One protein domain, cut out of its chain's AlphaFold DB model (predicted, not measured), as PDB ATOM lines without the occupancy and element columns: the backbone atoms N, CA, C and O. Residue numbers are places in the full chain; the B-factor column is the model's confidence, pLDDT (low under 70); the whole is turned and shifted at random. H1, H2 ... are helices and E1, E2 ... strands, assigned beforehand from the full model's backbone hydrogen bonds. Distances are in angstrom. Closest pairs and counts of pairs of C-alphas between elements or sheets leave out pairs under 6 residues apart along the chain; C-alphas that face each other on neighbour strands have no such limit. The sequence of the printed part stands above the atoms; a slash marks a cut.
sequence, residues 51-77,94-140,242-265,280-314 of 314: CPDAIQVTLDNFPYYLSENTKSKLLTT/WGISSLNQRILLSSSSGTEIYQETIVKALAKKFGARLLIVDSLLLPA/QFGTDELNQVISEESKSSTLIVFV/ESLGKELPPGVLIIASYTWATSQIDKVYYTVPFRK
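What this domain is: This is residues 51 to 77, 94 to 140, 242 to 265 and 280 to 314 of the 314 residues of an uncharacterized protein of Aegilops tauschii subsp. strangulata (UniProt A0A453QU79). A twisted sheet of four parallel strands, E1 E4 E3 E2 from edge to edge, forms the core, with H2 packed over one face and H4 over the other in three layers. H1 only grazes the sheet, short H3 is not on it, and long stretches without a named element lie before H1 and after E4. The printed part has 133 residues with four named helices and four named strands, in the order H1 E1 H2 E2 H3 H4 E3 E4, and its class is mixed, helices and strands. It is compact, with a radius of gyration of the C-alphas of 14.9 A, and rounded, with spans of 37 by 37 by 32 A.

How they stand to each other: H1, residues 68 to 77, only grazes the sheet with its residues 74 to 77. E1, residues 102 to 108, is an edge strand. H2, residues 112 to 125, runs along the strands at a height over the sheet of 8.5 A. H1 and H2 are close but not clearly touching, their closest C-alphas being those of Leu 75 and Leu 122, 7.6 A apart. E2, residues 129 to 134, is the other edge strand; E1, H2 and E2 form a split strand-helix-strand unit, two parallel strands of one sheet with other strands between them, and its crossover is right-handed. H3, residues 137 to 140, is not on the sheet. H4, residues 245 to 256, lies on the opposite face from H2, at a height over the sheet of 10.1 A. E3, residues 261 to 265, is parallel to E2 at 16 degrees, with N 131 and O 262 within hydrogen-bond range at 2.9 A. E4, residues 290 to 298, is parallel to E3 at 19 degrees, with N 293 and O 263 at 2.8 A, and to E1 at 22 degrees, with N 105 and O 294 at 2.8 A. H2 lies over E4 and E3; the closest C-alphas of H2 and E4 are those of Gln 115 and Ser 295, 7.1 A apart. H4 lies over E3 and only just over E2, on which 3 of its 12 C-alphas fall; the closest C-alphas of H4 and E3 are those of Glu 255 and Leu 261, 7.2 A apart. In H1, H2 and H4 every O i to N i+4 pair is within hydrogen-bond range; H3 is too short for such a pair.

Where its parts are: H1 begins at C-alpha 68, (31.551, 50.344, 17.333), and measures 14.0 A from first to last C-alpha. E1 and H2 each measure 20.0 A, E2 16.5 A, H3 5.4 A, H4 16.0 A and E3 12.8 A. E4, the longest strand, measures 26.4 A and ends at C-alpha 298, (36.804, 33.005, 31.833).

The domain as a whole: The C-alphas of Ser 258 and Ser 301 are the two farthest apart, at 43.1 A. Three cuts leave out residues 78 to 93, 141 to 241 and 266 to 279, with C-alpha gaps of 15.4, 12.3 and 14.9 A. Of the links that are printed whole, none is long. The mean pLDDT of the printed part is 72.0; 44 residues are under 70, among them 94 to 100 and 297 to 314.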
ATOM      1  N   CYS A  51      29.453  28.026   3.611       91.06
ATOM      2  CA  CYS A  51      29.487  29.039   2.561       91.06
ATOM      3  C   CYS A  51      28.967  30.384   3.100       91.06
ATOM      4  O   CYS A  51      28.007  30.389   3.877       91.06
ATOM      5  N   PRO A  52      29.522  31.525   2.651       89.94
ATOM      6  CA  PRO A  52      29.050  32.842   3.074       89.94
ATOM      7  C   PRO A  52      27.556  33.025   2.802       89.94
ATOM      8  O   PRO A  52      26.843  33.606   3.613       89.94
ATOM      9  N   ASP A  53      27.054  32.489   1.691       89.81
ATOM     10  CA  ASP A  53      25.649  32.615   1.292       89.81
ATOM     11  C   ASP A  53      24.686  31.927   2.261       89.81
ATOM     12  O   ASP A  53      23.597  32.442   2.497       89.81
ATOM     13  N   ALA A  54      25.127  30.848   2.914       86.31
ATOM     14  CA  ALA A  54      24.351  30.142   3.932       86.31
ATOM     15  C   ALA A  54      24.305  30.885   5.284       86.31
ATOM     16  O   ALA A  54      23.485  30.561   6.145       86.31
ATOM     17  N   ILE A  55      25.172  31.882   5.499       89.81
ATOM     18  CA  ILE A  55      25.192  32.680   6.728       89.81
ATOM     19  C   ILE A  55      24.181  33.826   6.609       89.81
ATOM     20  O   ILE A  55      24.309  34.698   5.748       89.81
ATOM     21  N   GLN A  56      23.193  33.839   7.507       88.19
ATOM     22  CA  GLN A  56      22.120  34.844   7.525       88.19
ATOM     23  C   GLN A  56      22.474  36.100   8.333       88.19
ATOM     24  O   GLN A  56      21.978  37.186   8.051       88.19
ATOM     25  N   VAL A  57      23.336  35.961   9.342       89.88
ATOM     26  CA  VAL A  57      23.693  37.057  10.252       89.88
ATOM     27  C   VAL A  57      24.695  37.993   9.572       89.88
ATOM     28  O   VAL A  57      25.682  37.539   8.993       89.88
ATOM     29  N   THR A  58      24.468  39.302   9.675       90.12
ATOM     30  CA  THR A  58      25.374  40.351   9.181       90.12
ATOM     31  C   THR A  58      25.788  41.283  10.319       90.12
ATOM     32  O   THR A  58      25.140  41.336  11.361       90.12
ATOM     33  N   LEU A  59      26.880  42.030  10.134       84.38
ATOM     34  CA  LEU A  59      27.327  43.034  11.112       84.38
ATOM     35  C   LEU A  59      26.442  44.290  11.144       84.38
ATOM     36  O   LEU A  59      26.564  45.090  12.072       84.38
ATOM     37  N   ASP A  60      25.609  44.488  10.123       85.44
ATOM     38  CA  ASP A  60      24.708  45.639  10.008       85.44
ATOM     39  C   ASP A  60      23.332  45.330  10.619       85.44
ATOM     40  O   ASP A  60      22.706  46.215  11.189       85.44
ATOM     41  N   ASN A  61      22.906  44.059  10.585       85.50
ATOM     42  CA  ASN A  61      21.714  43.557  11.268       85.50
ATOM     43  C   ASN A  61      22.102  42.510  12.326       85.50
ATOM     44  O   ASN A  61      21.691  41.347  12.271       85.50
ATOM     45  N   PHE A  62      22.990  42.906  13.241       84.19
ATOM     46  CA  PHE A  62      23.524  42.006  14.258       84.19
ATOM     47  C   PHE A  62      22.523  41.859  15.420       84.19
ATOM     48  O   PHE A  62      22.075  42.870  15.955       84.19
ATOM     49  N   PRO A  63      22.169  40.631  15.846       81.94
ATOM     50  CA  PRO A  63      21.093  40.404  16.820       81.94
ATOM     51  C   PRO A  63      21.456  40.773  18.267       81.94
ATOM     52  O   PRO A  63      20.607  40.700  19.153       81.94
ATOM     53  N   TYR A  64      22.708  41.149  18.524       83.38
ATOM     54  CA  TYR A  64      23.211  41.505  19.847       83.38
ATOM     55  C   TYR A  64      23.883  42.877  19.814       83.38
ATOM     56  O   TYR A  64      24.248  43.380  18.754       83.38
ATOM     57  N   TYR A  65      24.105  43.480  20.980       79.75
ATOM     58  CA  TYR A  65      24.923  44.686  21.053       79.75
ATOM     59  C   TYR A  65      26.384  44.360  20.723       79.75
ATOM     60  O   TYR A  65      26.985  43.484  21.342       79.75
ATOM     61  N   LEU A  66      26.967  45.093  19.774       80.50
ATOM     62  CA  LEU A  66      28.390  45.055  19.453       80.50
ATOM     63  C   LEU A  66      28.895  46.497  19.397       80.50
ATOM     64  O   LEU A  66      28.443  47.273  18.561       80.50
ATOM     65  N   SER A  67      29.824  46.865  20.286       78.88
ATOM     66  CA  SER A  67      30.334  48.241  20.320       78.88
ATOM     67  C   SER A  67      31.047  48.608  19.013       78.88
ATOM     68  O   SER A  67      31.793  47.792  18.460       78.88
ATOM     69  N   GLU A  68      30.890  49.852  18.553       79.62
ATOM     70  CA  GLU A  68      31.551  50.344  17.333       79.62
ATOM     71  C   GLU A  68      33.081  50.241  17.412       79.62
ATOM     72  O   GLU A  68      33.741  49.901  16.433       79.62
ATOM     73  N   ASN A  69      33.662  50.429  18.600       75.94
ATOM     74  CA  ASN A  69      35.096  50.242  18.821       75.94
ATOM     75  C   ASN A  69      35.533  48.785  18.571       75.94
ATOM     76  O   ASN A  69      36.534  48.533  17.901       75.94
ATOM     77  N   THR A  70      34.776  47.811  19.084       72.62
ATOM     78  CA  THR A  70      35.056  46.383  18.863       72.62
ATOM     79  C   THR A  70      34.832  46.003  17.403       72.62
ATOM     80  O   THR A  70      35.687  45.341  16.812       72.62
ATOM     81  N   LYS A  71      33.721  46.455  16.807       79.31
ATOM     82  CA  LYS A  71      33.389  46.238  15.394       79.31
ATOM     83  C   LYS A  71      34.500  46.772  14.487       79.31
ATOM     84  O   LYS A  71      35.004  46.030  13.650       79.31
ATOM     85  N   SER A  72      34.949  48.007  14.715       76.50
ATOM     86  CA  SER A  72      36.030  48.651  13.962       76.50
ATOM     87  C   SER A  72      37.359  47.895  14.073       76.50
ATOM     88  O   SER A  72      38.001  47.621  13.057       76.50
ATOM     89  N   LYS A  73      37.751  47.464  15.282       74.88
ATOM     90  CA  LYS A  73      38.975  46.666  15.484       74.88
ATOM     91  C   LYS A  73      38.912  45.318  14.770       74.88
ATOM     92  O   LYS A  73      39.857  44.968  14.070       74.88
ATOM     93  N   LEU A  74      37.805  44.584  14.910       77.25
ATOM     94  CA  LEU A  74      37.615  43.292  14.242       77.25
ATOM     95  C   LEU A  74      37.669  43.431  12.722       77.25
ATOM     96  O   LEU A  74      38.366  42.658  12.069       77.25
ATOM     97  N   LEU A  75      36.975  44.431  12.174       83.00
ATOM     98  CA  LEU A  75      36.982  44.714  10.742       83.00
ATOM     99  C   LEU A  75      38.382  45.071  10.255       83.00
ATOM    100  O   LEU A  75      38.860  44.455   9.315       83.00
ATOM    101  N   THR A  76      39.071  45.990  10.932       77.31
ATOM    102  CA  THR A  76      40.417  46.426  10.534       77.31
ATOM    103  C   THR A  76      41.412  45.266  10.550       77.31
ATOM    104  O   THR A  76      42.164  45.082   9.594       77.31
ATOM    105  N   THR A  77      41.403  44.438  11.602       75.12
ATOM    106  CA  THR A  77      42.284  43.264  11.686       75.12
ATOM    107  C   THR A  77      41.942  42.223  10.619       75.12
ATOM    108  O   THR A  77      42.842  41.679   9.981       75.12
ATOM    109  N   TRP A  94      55.237  42.027   4.409       45.62
ATOM    110  CA  TRP A  94      55.866  40.740   4.773       45.62
ATOM    111  C   TRP A  94      56.889  40.865   5.919       45.62
ATOM    112  O   TRP A  94      57.070  39.933   6.697       45.62
ATOM    113  N   GLY A  95      57.532  42.032   6.057       44.25
ATOM    114  CA  GLY A  95      58.512  42.326   7.109       44.25
ATOM    115  C   GLY A  95      57.933  42.738   8.471       44.25
ATOM    116  O   GLY A  95      58.701  42.921   9.413       44.25
ATOM    117  N   ILE A  96      56.612  42.895   8.612       49.78
ATOM    118  CA  ILE A  96      55.989  43.318   9.873       49.78
ATOM    119  C   ILE A  96      55.598  42.083  10.690       49.78
ATOM    120  O   ILE A  96      54.541  41.484  10.500       49.78
ATOM    121  N   SER A  97      56.443  41.726  11.655       41.81
ATOM    122  CA  SER A  97      56.249  40.593  12.572       41.81
ATOM    123  C   SER A  97      54.993  40.682  13.455       41.81
ATOM    124  O   SER A  97      54.615  39.678  14.059       41.81
ATOM    125  N   SER A  98      54.342  41.850  13.527       46.69
ATOM    126  CA  SER A  98      53.122  42.091  14.308       46.69
ATOM    127  C   SER A  98      51.811  41.788  13.566       46.69
ATOM    128  O   SER A  98      50.759  41.767  14.211       46.69
ATOM    129  N   LEU A  99      51.842  41.502  12.255       54.84
ATOM    130  CA  LEU A  99      50.662  41.038  11.521       54.84
ATOM    131  C   LEU A  99      50.339  39.597  11.914       54.84
ATOM    132  O   LEU A  99      51.019  38.656  11.511       54.84
ATOM    133  N   ASN A 100      49.291  39.429  12.713       62.41
ATOM    134  CA  ASN A 100      48.880  38.131  13.221       62.41
ATOM    135  C   ASN A 100      47.539  37.732  12.617       62.41
ATOM    136  O   ASN A 100      46.510  38.332  12.914       62.41
ATOM    137  N   GLN A 101      47.543  36.636  11.855       70.94
ATOM    138  CA  GLN A 101      46.346  35.968  11.325       70.94
ATOM    139  C   GLN A 101      45.537  35.252  12.421       70.94
ATOM    140  O   GLN A 101      44.852  34.266  12.153       70.94
ATOM    141  N   ARG A 102      45.647  35.706  13.670       74.38
ATOM    142  CA  ARG A 102      45.075  35.067  14.848       74.38
ATOM    143  C   ARG A 102      44.437  36.124  15.736       74.38
ATOM    144  O   ARG A 102      45.114  37.036  16.207       74.38
ATOM    145  N   ILE A 103      43.144  35.968  15.977       78.56
ATOM    146  CA  ILE A 103      42.356  36.796  16.886       78.56
ATOM    147  C   ILE A 103      41.898  35.917  18.046       78.56
ATOM    148  O   ILE A 103      41.413  34.810  17.833       78.56
ATOM    149  N   LEU A 104      42.018  36.422  19.270       75.88
ATOM    150  CA  LEU A 104      41.410  35.812  20.447       75.88
ATOM    151  C   LEU A 104      40.186  36.633  20.861       75.88
ATOM    152  O   LEU A 104      40.297  37.833  21.103       75.88
ATOM    153  N   LEU A 105      39.026  35.988  20.936       79.44
ATOM    154  CA  LEU A 105      37.810  36.547  21.513       79.44
ATOM    155  C   LEU A 105      37.706  36.071  22.957       79.44
ATOM    156  O   LEU A 105      37.502  34.885  23.202       79.44
ATOM    157  N   SER A 106      37.857  36.993  23.904       74.81
ATOM    158  CA  SER A 106      37.708  36.705  25.328       74.81
ATOM    159  C   SER A 106      36.393  37.277  25.863       74.81
ATOM    160  O   SER A 106      36.025  38.418  25.565       74.81
ATOM    161  N   SER A 107      35.662  36.482  26.639       71.19
ATOM    162  CA  SER A 107      34.415  36.914  27.281       71.19
ATOM    163  C   SER A 107      34.070  36.052  28.498       71.19
ATOM    164  O   SER A 107      34.786  35.109  28.829       71.19
ATOM    165  N   SER A 108      33.004  36.401  29.215       68.38
ATOM    166  CA  SER A 108      32.497  35.613  30.341       68.38
ATOM    167  C   SER A 108      31.821  34.320  29.867       68.38
ATOM    168  O   SER A 108      31.392  34.204  28.717       68.38
ATOM    169  N   SER A 109      31.706  33.331  30.752       66.62
ATOM    170  CA  SER A 109      30.922  32.114  30.480       66.62
ATOM    171  C   SER A 109      29.476  32.453  30.079       66.62
ATOM    172  O   SER A 109      28.880  33.363  30.653       66.62
ATOM    173  N   GLY A 110      28.898  31.710  29.128       69.69
ATOM    174  CA  GLY A 110      27.529  31.940  28.639       69.69
ATOM    175  C   GLY A 110      27.437  32.883  27.433       69.69
ATOM    176  O   GLY A 110      26.341  33.265  27.025       69.69
ATOM    177  N   THR A 111      28.573  33.282  26.859       76.19
ATOM    178  CA  THR A 111      28.653  34.166  25.680       76.19
ATOM    179  C   THR A 111      29.137  33.439  24.420       76.19
ATOM    180  O   THR A 111      29.488  34.066  23.421       76.19
ATOM    181  N   GLU A 112      29.132  32.108  24.429       79.25
ATOM    182  CA  GLU A 112      29.652  31.264  23.349       79.25
ATOM    183  C   GLU A 112      28.859  31.483  22.051       79.25
ATOM    184  O   GLU A 112      29.435  31.629  20.971       79.25
ATOM    185  N   ILE A 113      27.529  31.586  22.164       81.38
ATOM    186  CA  ILE A 113      26.634  31.889  21.037       81.38
ATOM    187  C   ILE A 113      26.936  33.283  20.480       81.38
ATOM    188  O   ILE A 113      27.002  33.461  19.264       81.38
ATOM    189  N   TYR A 114      27.167  34.268  21.350       82.94
ATOM    190  CA  TYR A 114      27.497  35.635  20.946       82.94
ATOM    191  C   TYR A 114      28.807  35.681  20.145       82.94
ATOM    192  O   TYR A 114      28.838  36.245  19.051       82.94
ATOM    193  N   GLN A 115      29.860  35.017  20.629       85.69
ATOM    194  CA  GLN A 115      31.140  34.920  19.922       85.69
ATOM    195  C   GLN A 115      30.997  34.223  18.563       85.69
ATOM    196  O   GLN A 115      31.482  34.737  17.556       85.69
ATOM    197  N   GLU A 116      30.298  33.085  18.508       88.00
ATOM    198  CA  GLU A 116      30.053  32.372  17.250       88.00
ATOM    199  C   GLU A 116      29.278  33.243  16.251       88.00
ATOM    200  O   GLU A 116      29.590  33.268  15.060       88.00
ATOM    201  N   THR A 117      28.304  34.012  16.744       87.94
ATOM    202  CA  THR A 117      27.505  34.935  15.930       87.94
ATOM    203  C   THR A 117      28.374  36.063  15.371       87.94
ATOM    204  O   THR A 117      28.268  36.354  14.178       87.94
ATOM    205  N   ILE A 118      29.280  36.651  16.169       89.62
ATOM    206  CA  ILE A 118      30.250  37.653  15.684       89.62
ATOM    207  C   ILE A 118      31.061  37.076  14.523       89.62
ATOM    208  O   ILE A 118      31.198  37.718  13.483       89.62
ATOM    209  N   VAL A 119      31.597  35.864  14.684       91.19
ATOM    210  CA  VAL A 119      32.468  35.259  13.672       91.19
ATOM    211  C   VAL A 119      31.700  34.899  12.401       91.19
ATOM    212  O   VAL A 119      32.205  35.130  11.303       91.19
ATOM    213  N   LYS A 120      30.453  34.430  12.524       92.69
ATOM    214  CA  LYS A 120      29.535  34.251  11.389       92.69
ATOM    215  C   LYS A 120      29.298  35.566  10.643       92.69
ATOM    216  O   LYS A 120      29.486  35.619   9.430       92.69
ATOM    217  N   ALA A 121      28.959  36.638  11.358       91.81
ATOM    218  CA  ALA A 121      28.740  37.953  10.758       91.81
ATOM    219  C   ALA A 121      29.999  38.492  10.057       91.81
ATOM    220  O   ALA A 121      29.912  39.076   8.974       91.81
ATOM    221  N   LEU A 122      31.175  38.256  10.642       91.19
ATOM    222  CA  LEU A 122      32.462  38.625  10.060       91.19
ATOM    223  C   LEU A 122      32.751  37.831   8.777       91.19
ATOM    224  O   LEU A 122      33.113  38.420   7.762       91.19
ATOM    225  N   ALA A 123      32.529  36.513   8.791       93.44
ATOM    226  CA  ALA A 123      32.669  35.661   7.611       93.44
ATOM    227  C   ALA A 123      31.753  36.125   6.471       93.44
ATOM    228  O   ALA A 123      32.211  36.294   5.339       93.44
ATOM    229  N   LYS A 124      30.490  36.441   6.787       94.12
ATOM    230  CA  LYS A 124      29.534  37.005   5.829       94.12
ATOM    231  C   LYS A 124      30.020  38.332   5.246       94.12
ATOM    232  O   LYS A 124      29.974  38.505   4.032       94.12
ATOM    233  N   LYS A 125      30.522  39.247   6.086       92.81
ATOM    234  CA  LYS A 125      31.003  40.573   5.660       92.81
ATOM    235  C   LYS A 125      32.124  40.493   4.622       92.81
ATOM    236  O   LYS A 125      32.142  41.298   3.698       92.81
ATOM    237  N   PHE A 126      33.035  39.533   4.773       91.44
ATOM    238  CA  PHE A 126      34.183  39.356   3.881       91.44
ATOM    239  C   PHE A 126      33.953  38.349   2.749       91.44
ATOM    240  O   PHE A 126      34.886  38.065   1.995       91.44
ATOM    241  N   GLY A 127      32.751  37.769   2.636       91.75
ATOM    242  CA  GLY A 127      32.498  36.674   1.698       91.75
ATOM    243  C   GLY A 127      33.419  35.471   1.940       91.75
ATOM    244  O   GLY A 127      33.764  34.754   1.003       91.75
ATOM    245  N   ALA A 128      33.865  35.277   3.183       93.25
ATOM    246  CA  ALA A 128      34.790  34.222   3.560       93.25
ATOM    247  C   ALA A 128      34.034  32.969   3.985       93.25
ATOM    248  O   ALA A 128      33.012  33.038   4.673       93.25
ATOM    249  N   ARG A 129      34.559  31.806   3.603       94.31
ATOM    250  CA  ARG A 129      34.048  30.540   4.126       94.31
ATOM    251  C   ARG A 129      34.411  30.408   5.599       94.31
ATOM    252  O   ARG A 129      35.446  30.922   6.024       94.31
ATOM    253  N   LEU A 130      33.578  29.717   6.369       92.94
ATOM    254  CA  LEU A 130      33.751  29.585   7.814       92.94
ATOM    255  C   LEU A 130      33.814  28.117   8.229       92.94
ATOM    256  O   LEU A 130      32.850  27.382   8.048       92.94
ATOM    257  N   LEU A 131      34.927  27.713   8.837       90.00
ATOM    258  CA  LEU A 131      35.070  26.425   9.511       90.00
ATOM    259  C   LEU A 131      34.952  26.633  11.021       90.00
ATOM    260  O   LEU A 131      35.764  27.351  11.598       90.00
ATOM    261  N   ILE A 132      33.972  26.001  11.666       85.75
ATOM    262  CA  ILE A 132      33.826  26.026  13.128       85.75
ATOM    263  C   ILE A 132      34.372  24.717  13.693       85.75
ATOM    264  O   ILE A 132      33.890  23.637  13.362       85.75
ATOM    265  N   VAL A 133      35.375  24.823  14.555       79.19
ATOM    266  CA  VAL A 133      36.030  23.702  15.221       79.19
ATOM    267  C   VAL A 133      35.710  23.783  16.704       79.19
ATOM    268  O   VAL A 133      36.145  24.701  17.396       79.19
ATOM    269  N   ASP A 134      34.948  22.816  17.197       70.88
ATOM    270  CA  ASP A 134      34.732  22.645  18.629       70.88
ATOM    271  C   ASP A 134      35.881  21.831  19.239       70.88
ATOM    272  O   ASP A 134      36.343  20.851  18.644       70.88
ATOM    273  N   SER A 135      36.310  22.204  20.445       55.06
ATOM    274  CA  SER A 135      37.198  21.427  21.319       55.06
ATOM    275  C   SER A 135      36.853  19.926  21.376       55.06
ATOM    276  O   SER A 135      37.743  19.084  21.499       55.06
ATOM    277  N   LEU A 136      35.569  19.580  21.229       48.78
ATOM    278  CA  LEU A 136      35.059  18.207  21.228       48.78
ATOM    279  C   LEU A 136      35.275  17.450  19.906       48.78
ATOM    280  O   LEU A 136      35.273  16.219  19.903       48.78
ATOM    281  N   LEU A 137      35.474  18.146  18.783       48.19
ATOM    282  CA  LEU A 137      35.638  17.524  17.461       48.19
ATOM    283  C   LEU A 137      37.076  17.057  17.201       48.19
ATOM    284  O   LEU A 137      37.292  16.126  16.427       48.19
ATOM    285  N   LEU A 138      38.060  17.655  17.877       50.16
ATOM    286  CA  LEU A 138      39.483  17.327  17.723       50.16
ATOM    287  C   LEU A 138      39.930  16.013  18.415       50.16
ATOM    288  O   LEU A 138      41.055  15.577  18.192       50.16
ATOM    289  N   PRO A 139      39.117  15.339  19.251       39.38
ATOM    290  CA  PRO A 139      39.419  13.961  19.673       39.38
ATOM    291  C   PRO A 139      38.329  12.920  19.357       39.38
ATOM    292  O   PRO A 139      38.617  11.727  19.429       39.38
ATOM    293  N   ALA A 140      37.094  13.320  19.030       37.56
ATOM    294  CA  ALA A 140      35.974  12.375  18.929       37.56
ATOM    295  C   ALA A 140      35.956  11.543  17.632       37.56
ATOM    296  O   ALA A 140      35.365  10.465  17.595       37.56
ATOM    297  N   GLN A 242      48.786  14.852  19.493       48.94
ATOM    298  CA  GLN A 242      47.756  15.854  19.238       48.94
ATOM    299  C   GLN A 242      47.014  15.530  17.923       48.94
ATOM    300  O   GLN A 242      47.192  16.190  16.910       48.94
ATOM    301  N   PHE A 243      46.223  14.458  17.890       46.69
ATOM    302  CA  PHE A 243      45.458  14.088  16.700       46.69
ATOM    303  C   PHE A 243      44.421  15.168  16.384       46.69
ATOM    304  O   PHE A 243      43.717  15.603  17.292       46.69
ATOM    305  N   GLY A 244      44.353  15.596  15.119       58.94
ATOM    306  CA  GLY A 244      43.409  16.590  14.613       58.94
ATOM    307  C   GLY A 244      44.051  17.891  14.127       58.94
ATOM    308  O   GLY A 244      43.515  18.503  13.208       58.94
ATOM    309  N   THR A 245      45.195  18.316  14.679       65.31
ATOM    310  CA  THR A 245      45.853  19.568  14.253       65.31
ATOM    311  C   THR A 245      46.501  19.444  12.882       65.31
ATOM    312  O   THR A 245      46.385  20.368  12.083       65.31
ATOM    313  N   ASP A 246      47.127  18.305  12.575       70.00
ATOM    314  CA  ASP A 246      47.760  18.065  11.273       70.00
ATOM    315  C   ASP A 246      46.712  17.973  10.162       70.00
ATOM    316  O   ASP A 246      46.841  18.606   9.114       70.00
ATOM    317  N   GLU A 247      45.620  17.247  10.410       74.69
ATOM    318  CA  GLU A 247      44.499  17.181   9.480       74.69
ATOM    319  C   GLU A 247      43.798  18.532   9.308       74.69
ATOM    320  O   GLU A 247      43.471  18.900   8.180       74.69
ATOM    321  N   LEU A 248      43.607  19.294  10.390       78.06
ATOM    322  CA  LEU A 248      43.053  20.647  10.326       78.06
ATOM    323  C   LEU A 248      43.965  21.581   9.522       78.06
ATOM    324  O   LEU A 248      43.481  22.277   8.635       78.06
ATOM    325  N   ASN A 249      45.276  21.562   9.775       79.00
ATOM    326  CA  ASN A 249      46.260  22.338   9.019       79.00
ATOM    327  C   ASN A 249      46.232  21.969   7.528       79.00
ATOM    328  O   ASN A 249      46.283  22.853   6.669       79.00
ATOM    329  N   GLN A 250      46.094  20.681   7.205       83.81
ATOM    330  CA  GLN A 250      45.968  20.229   5.823       83.81
ATOM    331  C   GLN A 250      44.673  20.732   5.169       83.81
ATOM    332  O   GLN A 250      44.734  21.279   4.069       83.81
ATOM    333  N   VAL A 251      43.524  20.611   5.842       83.69
ATOM    334  CA  VAL A 251      42.246  21.142   5.334       83.69
ATOM    335  C   VAL A 251      42.343  22.652   5.127       83.69
ATOM    336  O   VAL A 251      41.996  23.133   4.058       83.69
ATOM    337  N   ILE A 252      42.894  23.403   6.085       86.62
ATOM    338  CA  ILE A 252      43.119  24.850   5.947       86.62
ATOM    339  C   ILE A 252      43.956  25.158   4.699       86.62
ATOM    340  O   ILE A 252      43.599  26.035   3.911       86.62
ATOM    341  N   SER A 253      45.054  24.427   4.493       86.38
ATOM    342  CA  SER A 253      45.933  24.616   3.337       86.38
ATOM    343  C   SER A 253      45.218  24.340   2.012       86.38
ATOM    344  O   SER A 253      45.308  25.142   1.084       86.38
ATOM    345  N   GLU A 254      44.460  23.248   1.920       89.75
ATOM    346  CA  GLU A 254      43.703  22.876   0.720       89.75
ATOM    347  C   GLU A 254      42.596  23.893   0.406       89.75
ATOM    348  O   GLU A 254      42.483  24.375  -0.722       89.75
ATOM    349  N   GLU A 255      41.832  24.277   1.422       88.31
ATOM    350  CA  GLU A 255      40.630  25.098   1.301       88.31
ATOM    351  C   GLU A 255      40.943  26.598   1.118       88.31
ATOM    352  O   GLU A 255      40.175  27.333   0.492       88.31
ATOM    353  N   SER A 256      42.108  27.061   1.576       86.81
ATOM    354  CA  SER A 256      42.595  28.434   1.351       86.81
ATOM    355  C   SER A 256      42.980  28.736  -0.109       86.81
ATOM    356  O   SER A 256      43.001  29.895  -0.543       86.81
ATOM    357  N   LYS A 257      43.260  27.701  -0.917       87.38
ATOM    358  CA  LYS A 257      43.626  27.867  -2.335       87.38
ATOM    359  C   LYS A 257      42.450  28.392  -3.154       87.38
ATOM    360  O   LYS A 257      42.638  29.209  -4.056       87.38
ATOM    361  N   SER A 258      41.230  27.979  -2.817       84.25
ATOM    362  CA  SER A 258      40.014  28.269  -3.584       84.25
ATOM    363  C   SER A 258      39.218  29.468  -3.071       84.25
ATOM    364  O   SER A 258      38.595  30.136  -3.892       84.25
ATOM    365  N   SER A 259      39.301  29.836  -1.787       87.50
ATOM    366  CA  SER A 259      38.662  31.042  -1.229       87.50
ATOM    367  C   SER A 259      39.399  31.581   0.001       87.50
ATOM    368  O   SER A 259      40.321  30.948   0.507       87.50
ATOM    369  N   THR A 260      38.972  32.734   0.521       91.81
ATOM    370  CA  THR A 260      39.286  33.104   1.908       91.81
ATOM    371  C   THR A 260      38.599  32.148   2.884       91.81
ATOM    372  O   THR A 260      37.513  31.626   2.592       91.81
ATOM    373  N   LEU A 261      39.239  31.907   4.027       92.69
ATOM    374  CA  LEU A 261      38.773  30.977   5.052       92.69
ATOM    375  C   LEU A 261      38.973  31.576   6.448       92.69
ATOM    376  O   LEU A 261      40.090  31.908   6.846       92.69
ATOM    377  N   ILE A 262      37.890  31.668   7.211       91.94
ATOM    378  CA  ILE A 262      37.929  31.930   8.647       91.94
ATOM    379  C   ILE A 262      37.801  30.593   9.376       91.94
ATOM    380  O   ILE A 262      36.896  29.812   9.093       91.94
ATOM    381  N   VAL A 263      38.701  30.332  10.320       89.44
ATOM    382  CA  VAL A 263      38.654  29.150  11.190       89.44
ATOM    383  C   VAL A 263      38.314  29.614  12.595       89.44
ATOM    384  O   VAL A 263      39.116  30.299  13.226       89.44
ATOM    385  N   PHE A 264      37.132  29.259  13.083       89.00
ATOM    386  CA  PHE A 264      36.693  29.569  14.436       89.00
ATOM    387  C   PHE A 264      36.949  28.386  15.369       89.00
ATOM    388  O   PHE A 264      36.323  27.343  15.214       89.00
ATOM    389  N   VAL A 265      37.852  28.538  16.334       82.19
ATOM    390  CA  VAL A 265      38.178  27.512  17.333       82.19
ATOM    391  C   VAL A 265      37.452  27.836  18.633       82.19
ATOM    392  O   VAL A 265      37.785  28.817  19.297       82.19
ATOM    393  N   GLU A 280      51.969  26.271  19.678       43.38
ATOM    394  CA  GLU A 280      52.970  26.485  18.651       43.38
ATOM    395  C   GLU A 280      52.533  25.868  17.322       43.38
ATOM    396  O   GLU A 280      52.711  26.491  16.289       43.38
ATOM    397  N   SER A 281      51.943  24.668  17.315       45.41
ATOM    398  CA  SER A 281      51.712  23.886  16.082       45.41
ATOM    399  C   SER A 281      50.520  24.329  15.218       45.41
ATOM    400  O   SER A 281      50.544  24.149  13.996       45.41
ATOM    401  N   LEU A 282      49.475  24.918  15.814       55.19
ATOM    402  CA  LEU A 282      48.302  25.380  15.070       55.19
ATOM    403  C   LEU A 282      48.641  26.684  14.342       55.19
ATOM    404  O   LEU A 282      48.596  27.755  14.937       55.19
ATOM    405  N   GLY A 283      48.964  26.595  13.053       51.44
ATOM    406  CA  GLY A 283      49.192  27.764  12.205       51.44
ATOM    407  C   GLY A 283      50.554  28.446  12.367       51.44
ATOM    408  O   GLY A 283      50.585  29.679  12.325       51.44
ATOM    409  N   LYS A 284      51.663  27.699  12.561       56.47
ATOM    410  CA  LYS A 284      53.041  28.264  12.536       56.47
ATOM    411  C   LYS A 284      53.258  29.187  11.331       56.47
ATOM    412  O   LYS A 284      53.811  30.269  11.488       56.47
ATOM    413  N   GLU A 285      52.719  28.803  10.175       66.62
ATOM    414  CA  GLU A 285      52.580  29.651   8.991       66.62
ATOM    415  C   GLU A 285      51.189  29.427   8.391       66.62
ATOM    416  O   GLU A 285      50.853  28.316   7.976       66.62
ATOM    417  N   LEU A 286      50.346  30.460   8.390       73.62
ATOM    418  CA  LEU A 286      49.017  30.383   7.788       73.62
ATOM    419  C   LEU A 286      49.070  30.912   6.351       73.62
ATOM    420  O   LEU A 286      49.687  31.949   6.098       73.62
ATOM    421  N   PRO A 287      48.420  30.237   5.388       80.19
ATOM    422  CA  PRO A 287      48.427  30.706   4.014       80.19
ATOM    423  C   PRO A 287      47.679  32.047   3.882       80.19
ATOM    424  O   PRO A 287      46.797  32.362   4.693       80.19
ATOM    425  N   PRO A 288      47.999  32.862   2.858       81.25
ATOM    426  CA  PRO A 288      47.270  34.095   2.574       81.25
ATOM    427  C   PRO A 288      45.767  33.844   2.414       81.25
ATOM    428  O   PRO A 288      45.358  32.898   1.741       81.25
ATOM    429  N   GLY A 289      44.939  34.706   3.003       84.62
ATOM    430  CA  GLY A 289      43.482  34.559   2.963       84.62
ATOM    431  C   GLY A 289      42.903  33.703   4.088       84.62
ATOM    432  O   GLY A 289      41.701  33.442   4.069       84.62
ATOM    433  N   VAL A 290      43.725  33.284   5.058       87.31
ATOM    434  CA  VAL A 290      43.276  32.585   6.269       87.31
ATOM    435  C   VAL A 290      43.341  33.491   7.495       87.31
ATOM    436  O   VAL A 290      44.317  34.220   7.683       87.31
ATOM    437  N   LEU A 291      42.313  33.407   8.343       86.00
ATOM    438  CA  LEU A 291      42.263  34.012   9.677       86.00
ATOM    439  C   LEU A 291      41.751  32.978  10.676       86.00
ATOM    440  O   LEU A 291      40.668  32.422  10.499       86.00
ATOM    441  N   ILE A 292      42.507  32.749  11.742       84.12
ATOM    442  CA  ILE A 292      42.055  31.958  12.884       84.12
ATOM    443  C   ILE A 292      41.453  32.907  13.916       84.12
ATOM    444  O   ILE A 292      42.067  33.899  14.304       84.12
ATOM    445  N   ILE A 293      40.259  32.582  14.390       84.06
ATOM    446  CA  ILE A 293      39.623  33.241  15.523       84.06
ATOM    447  C   ILE A 293      39.413  32.178  16.590       84.06
ATOM    448  O   ILE A 293      38.756  31.179  16.334       84.06
ATOM    449  N   ALA A 294      39.973  32.359  17.776       80.75
ATOM    450  CA  ALA A 294      39.755  31.452  18.893       80.75
ATOM    451  C   ALA A 294      38.831  32.105  19.919       80.75
ATOM    452  O   ALA A 294      38.916  33.317  20.127       80.75
ATOM    453  N   SER A 295      37.978  31.324  20.578       78.06
ATOM    454  CA  SER A 295      37.234  31.796  21.738       78.06
ATOM    455  C   SER A 295      37.848  31.351  23.054       78.06
ATOM    456  O   SER A 295      38.363  30.245  23.191       78.06
ATOM    457  N   TYR A 296      37.757  32.223  24.046       74.06
ATOM    458  CA  TYR A 296      38.190  31.975  25.408       74.06
ATOM    459  C   TYR A 296      37.138  32.514  26.375       74.06
ATOM    460  O   TYR A 296      36.764  33.688  26.301       74.06
ATOM    461  N   THR A 297      36.658  31.663  27.281       67.50
ATOM    462  CA  THR A 297      35.679  32.044  28.301       67.50
ATOM    463  C   THR A 297      36.271  31.904  29.700       67.50
ATOM    464  O   THR A 297      36.669  30.820  30.126       67.50
ATOM    465  N   TRP A 298      36.331  33.007  30.447       60.50
ATOM    466  CA  TRP A 298      36.804  33.005  31.833       60.50
ATOM    467  C   TRP A 298      35.632  33.005  32.817       60.50
ATOM    468  O   TRP A 298      34.512  33.426  32.517       60.50
ATOM    469  N   ALA A 299      35.889  32.457  34.001       52.75
ATOM    470  CA  ALA A 299      34.896  32.260  35.047       52.75
ATOM    471  C   ALA A 299      34.857  33.470  35.987       52.75
ATOM    472  O   ALA A 299      35.452  33.430  37.059       52.75
ATOM    473  N   THR A 300      34.168  34.544  35.607       42.22
ATOM    474  CA  THR A 300      33.848  35.639  36.535       42.22
ATOM    475  C   THR A 300      32.444  36.181  36.324       42.22
ATOM    476  O   THR A 300      31.860  36.104  35.245       42.22
ATOM    477  N   SER A 301      31.910  36.738  37.409       41.31
ATOM    478  CA  SER A 301      30.614  37.404  37.523       41.31
ATOM    479  C   SER A 301      30.601  38.834  36.969       41.31
ATOM    480  O   SER A 301      29.606  39.537  37.135       41.31
ATOM    481  N   GLN A 302      31.673  39.278  36.307       37.91
ATOM    482  CA  GLN A 302      31.721  40.587  35.666       37.91
ATOM    483  C   GLN A 302      31.389  40.427  34.180       37.91
ATOM    484  O   GLN A 302      32.241  40.115  33.349       37.91
ATOM    485  N   ILE A 303      30.108  40.614  33.859       45.72
ATOM    486  CA  ILE A 303      29.720  41.071  32.525       45.72
ATOM    487  C   ILE A 303      30.320  42.471  32.391       45.72
ATOM    488  O   ILE A 303      30.382  43.206  33.370       45.72
ATOM    489  N   ASP A 304      30.788  42.801  31.199       35.88
ATOM    490  CA  ASP A 304      31.566  43.996  30.878       35.88
ATOM    491  C   ASP A 304      33.044  43.812  31.155       35.88
ATOM    492  O   ASP A 304      33.581  44.298  32.144       35.88
ATOM    493  N   LYS A 305      33.685  43.099  30.222       35.47
ATOM    494  CA  LYS A 305      35.007  43.424  29.676       35.47
ATOM    495  C   LYS A 305      35.363  42.433  28.556       35.47
ATOM    496  O   LYS A 305      35.872  41.341  28.791       35.47
ATOM    497  N   VAL A 306      35.063  42.817  27.312       36.75
ATOM    498  CA  VAL A 306      35.640  42.182  26.114       36.75
ATOM    499  C   VAL A 306      37.072  42.687  26.013       36.75
ATOM    500  O   VAL A 306      37.285  43.867  25.726       36.75
ATOM    501  N   TYR A 307      38.051  41.826  26.283       40.16
ATOM    502  CA  TYR A 307      39.446  42.244  26.362       40.16
ATOM    503  C   TYR A 307      40.337  41.631  25.282       40.16
ATOM    504  O   TYR A 307      40.542  40.426  25.197       40.16
ATOM    505  N   TYR A 308      40.893  42.566  24.511       38.22
ATOM    506  CA  TYR A 308      42.073  42.519  23.657       38.22
ATOM    507  C   TYR A 308      42.127  41.396  22.615       38.22
ATOM    508  O   TYR A 308      42.418  40.239  22.900       38.22
ATOM    509  N   THR A 309      42.025  41.814  21.350       36.03
ATOM    510  CA  THR A 309      42.838  41.268  20.262       36.03
ATOM    511  C   THR A 309      44.305  41.338  20.696       36.03
ATOM    512  O   THR A 309      45.009  42.305  20.417       36.03
ATOM    513  N   VAL A 310      44.763  40.347  21.457       34.31
ATOM    514  CA  VAL A 310      46.191  40.121  21.627       34.31
ATOM    515  C   VAL A 310      46.587  39.245  20.450       34.31
ATOM    516  O   VAL A 310      45.990  38.177  20.274       34.31
ATOM    517  N   PRO A 311      47.539  39.671  19.608       36.59
ATOM    518  CA  PRO A 311      48.153  38.737  18.687       36.59
ATOM    519  C   PRO A 311      48.633  37.525  19.484       36.59
ATOM    520  O   PRO A 311      49.310  37.686  20.501       36.59
ATOM    521  N   PHE A 312      48.261  36.320  19.048       36.03
ATOM    522  CA  PHE A 312      48.874  35.100  19.569       36.03
ATOM    523  C   PHE A 312      50.389  35.308  19.469       36.03
ATOM    524  O   PHE A 312      50.890  35.569  18.374       36.03
ATOM    525  N   ARG A 313      51.109  35.312  20.597       32.72
ATOM    526  CA  ARG A 313      52.570  35.420  20.533       32.72
ATOM    527  C   ARG A 313      53.081  34.221  19.728       32.72
ATOM    528  O   ARG A 313      52.584  33.112  19.933       32.72
ATOM    529  N   LYS A 314      53.967  34.511  18.770       36.31
ATOM    530  CA  LYS A 314      54.678  33.512  17.965       36.31
ATOM    531  C   LYS A 314      55.373  32.493  18.855       36.31
ATOM    532  O   LYS A 314      55.880  32.926  19.915       36.31
TER     533      LYS A 314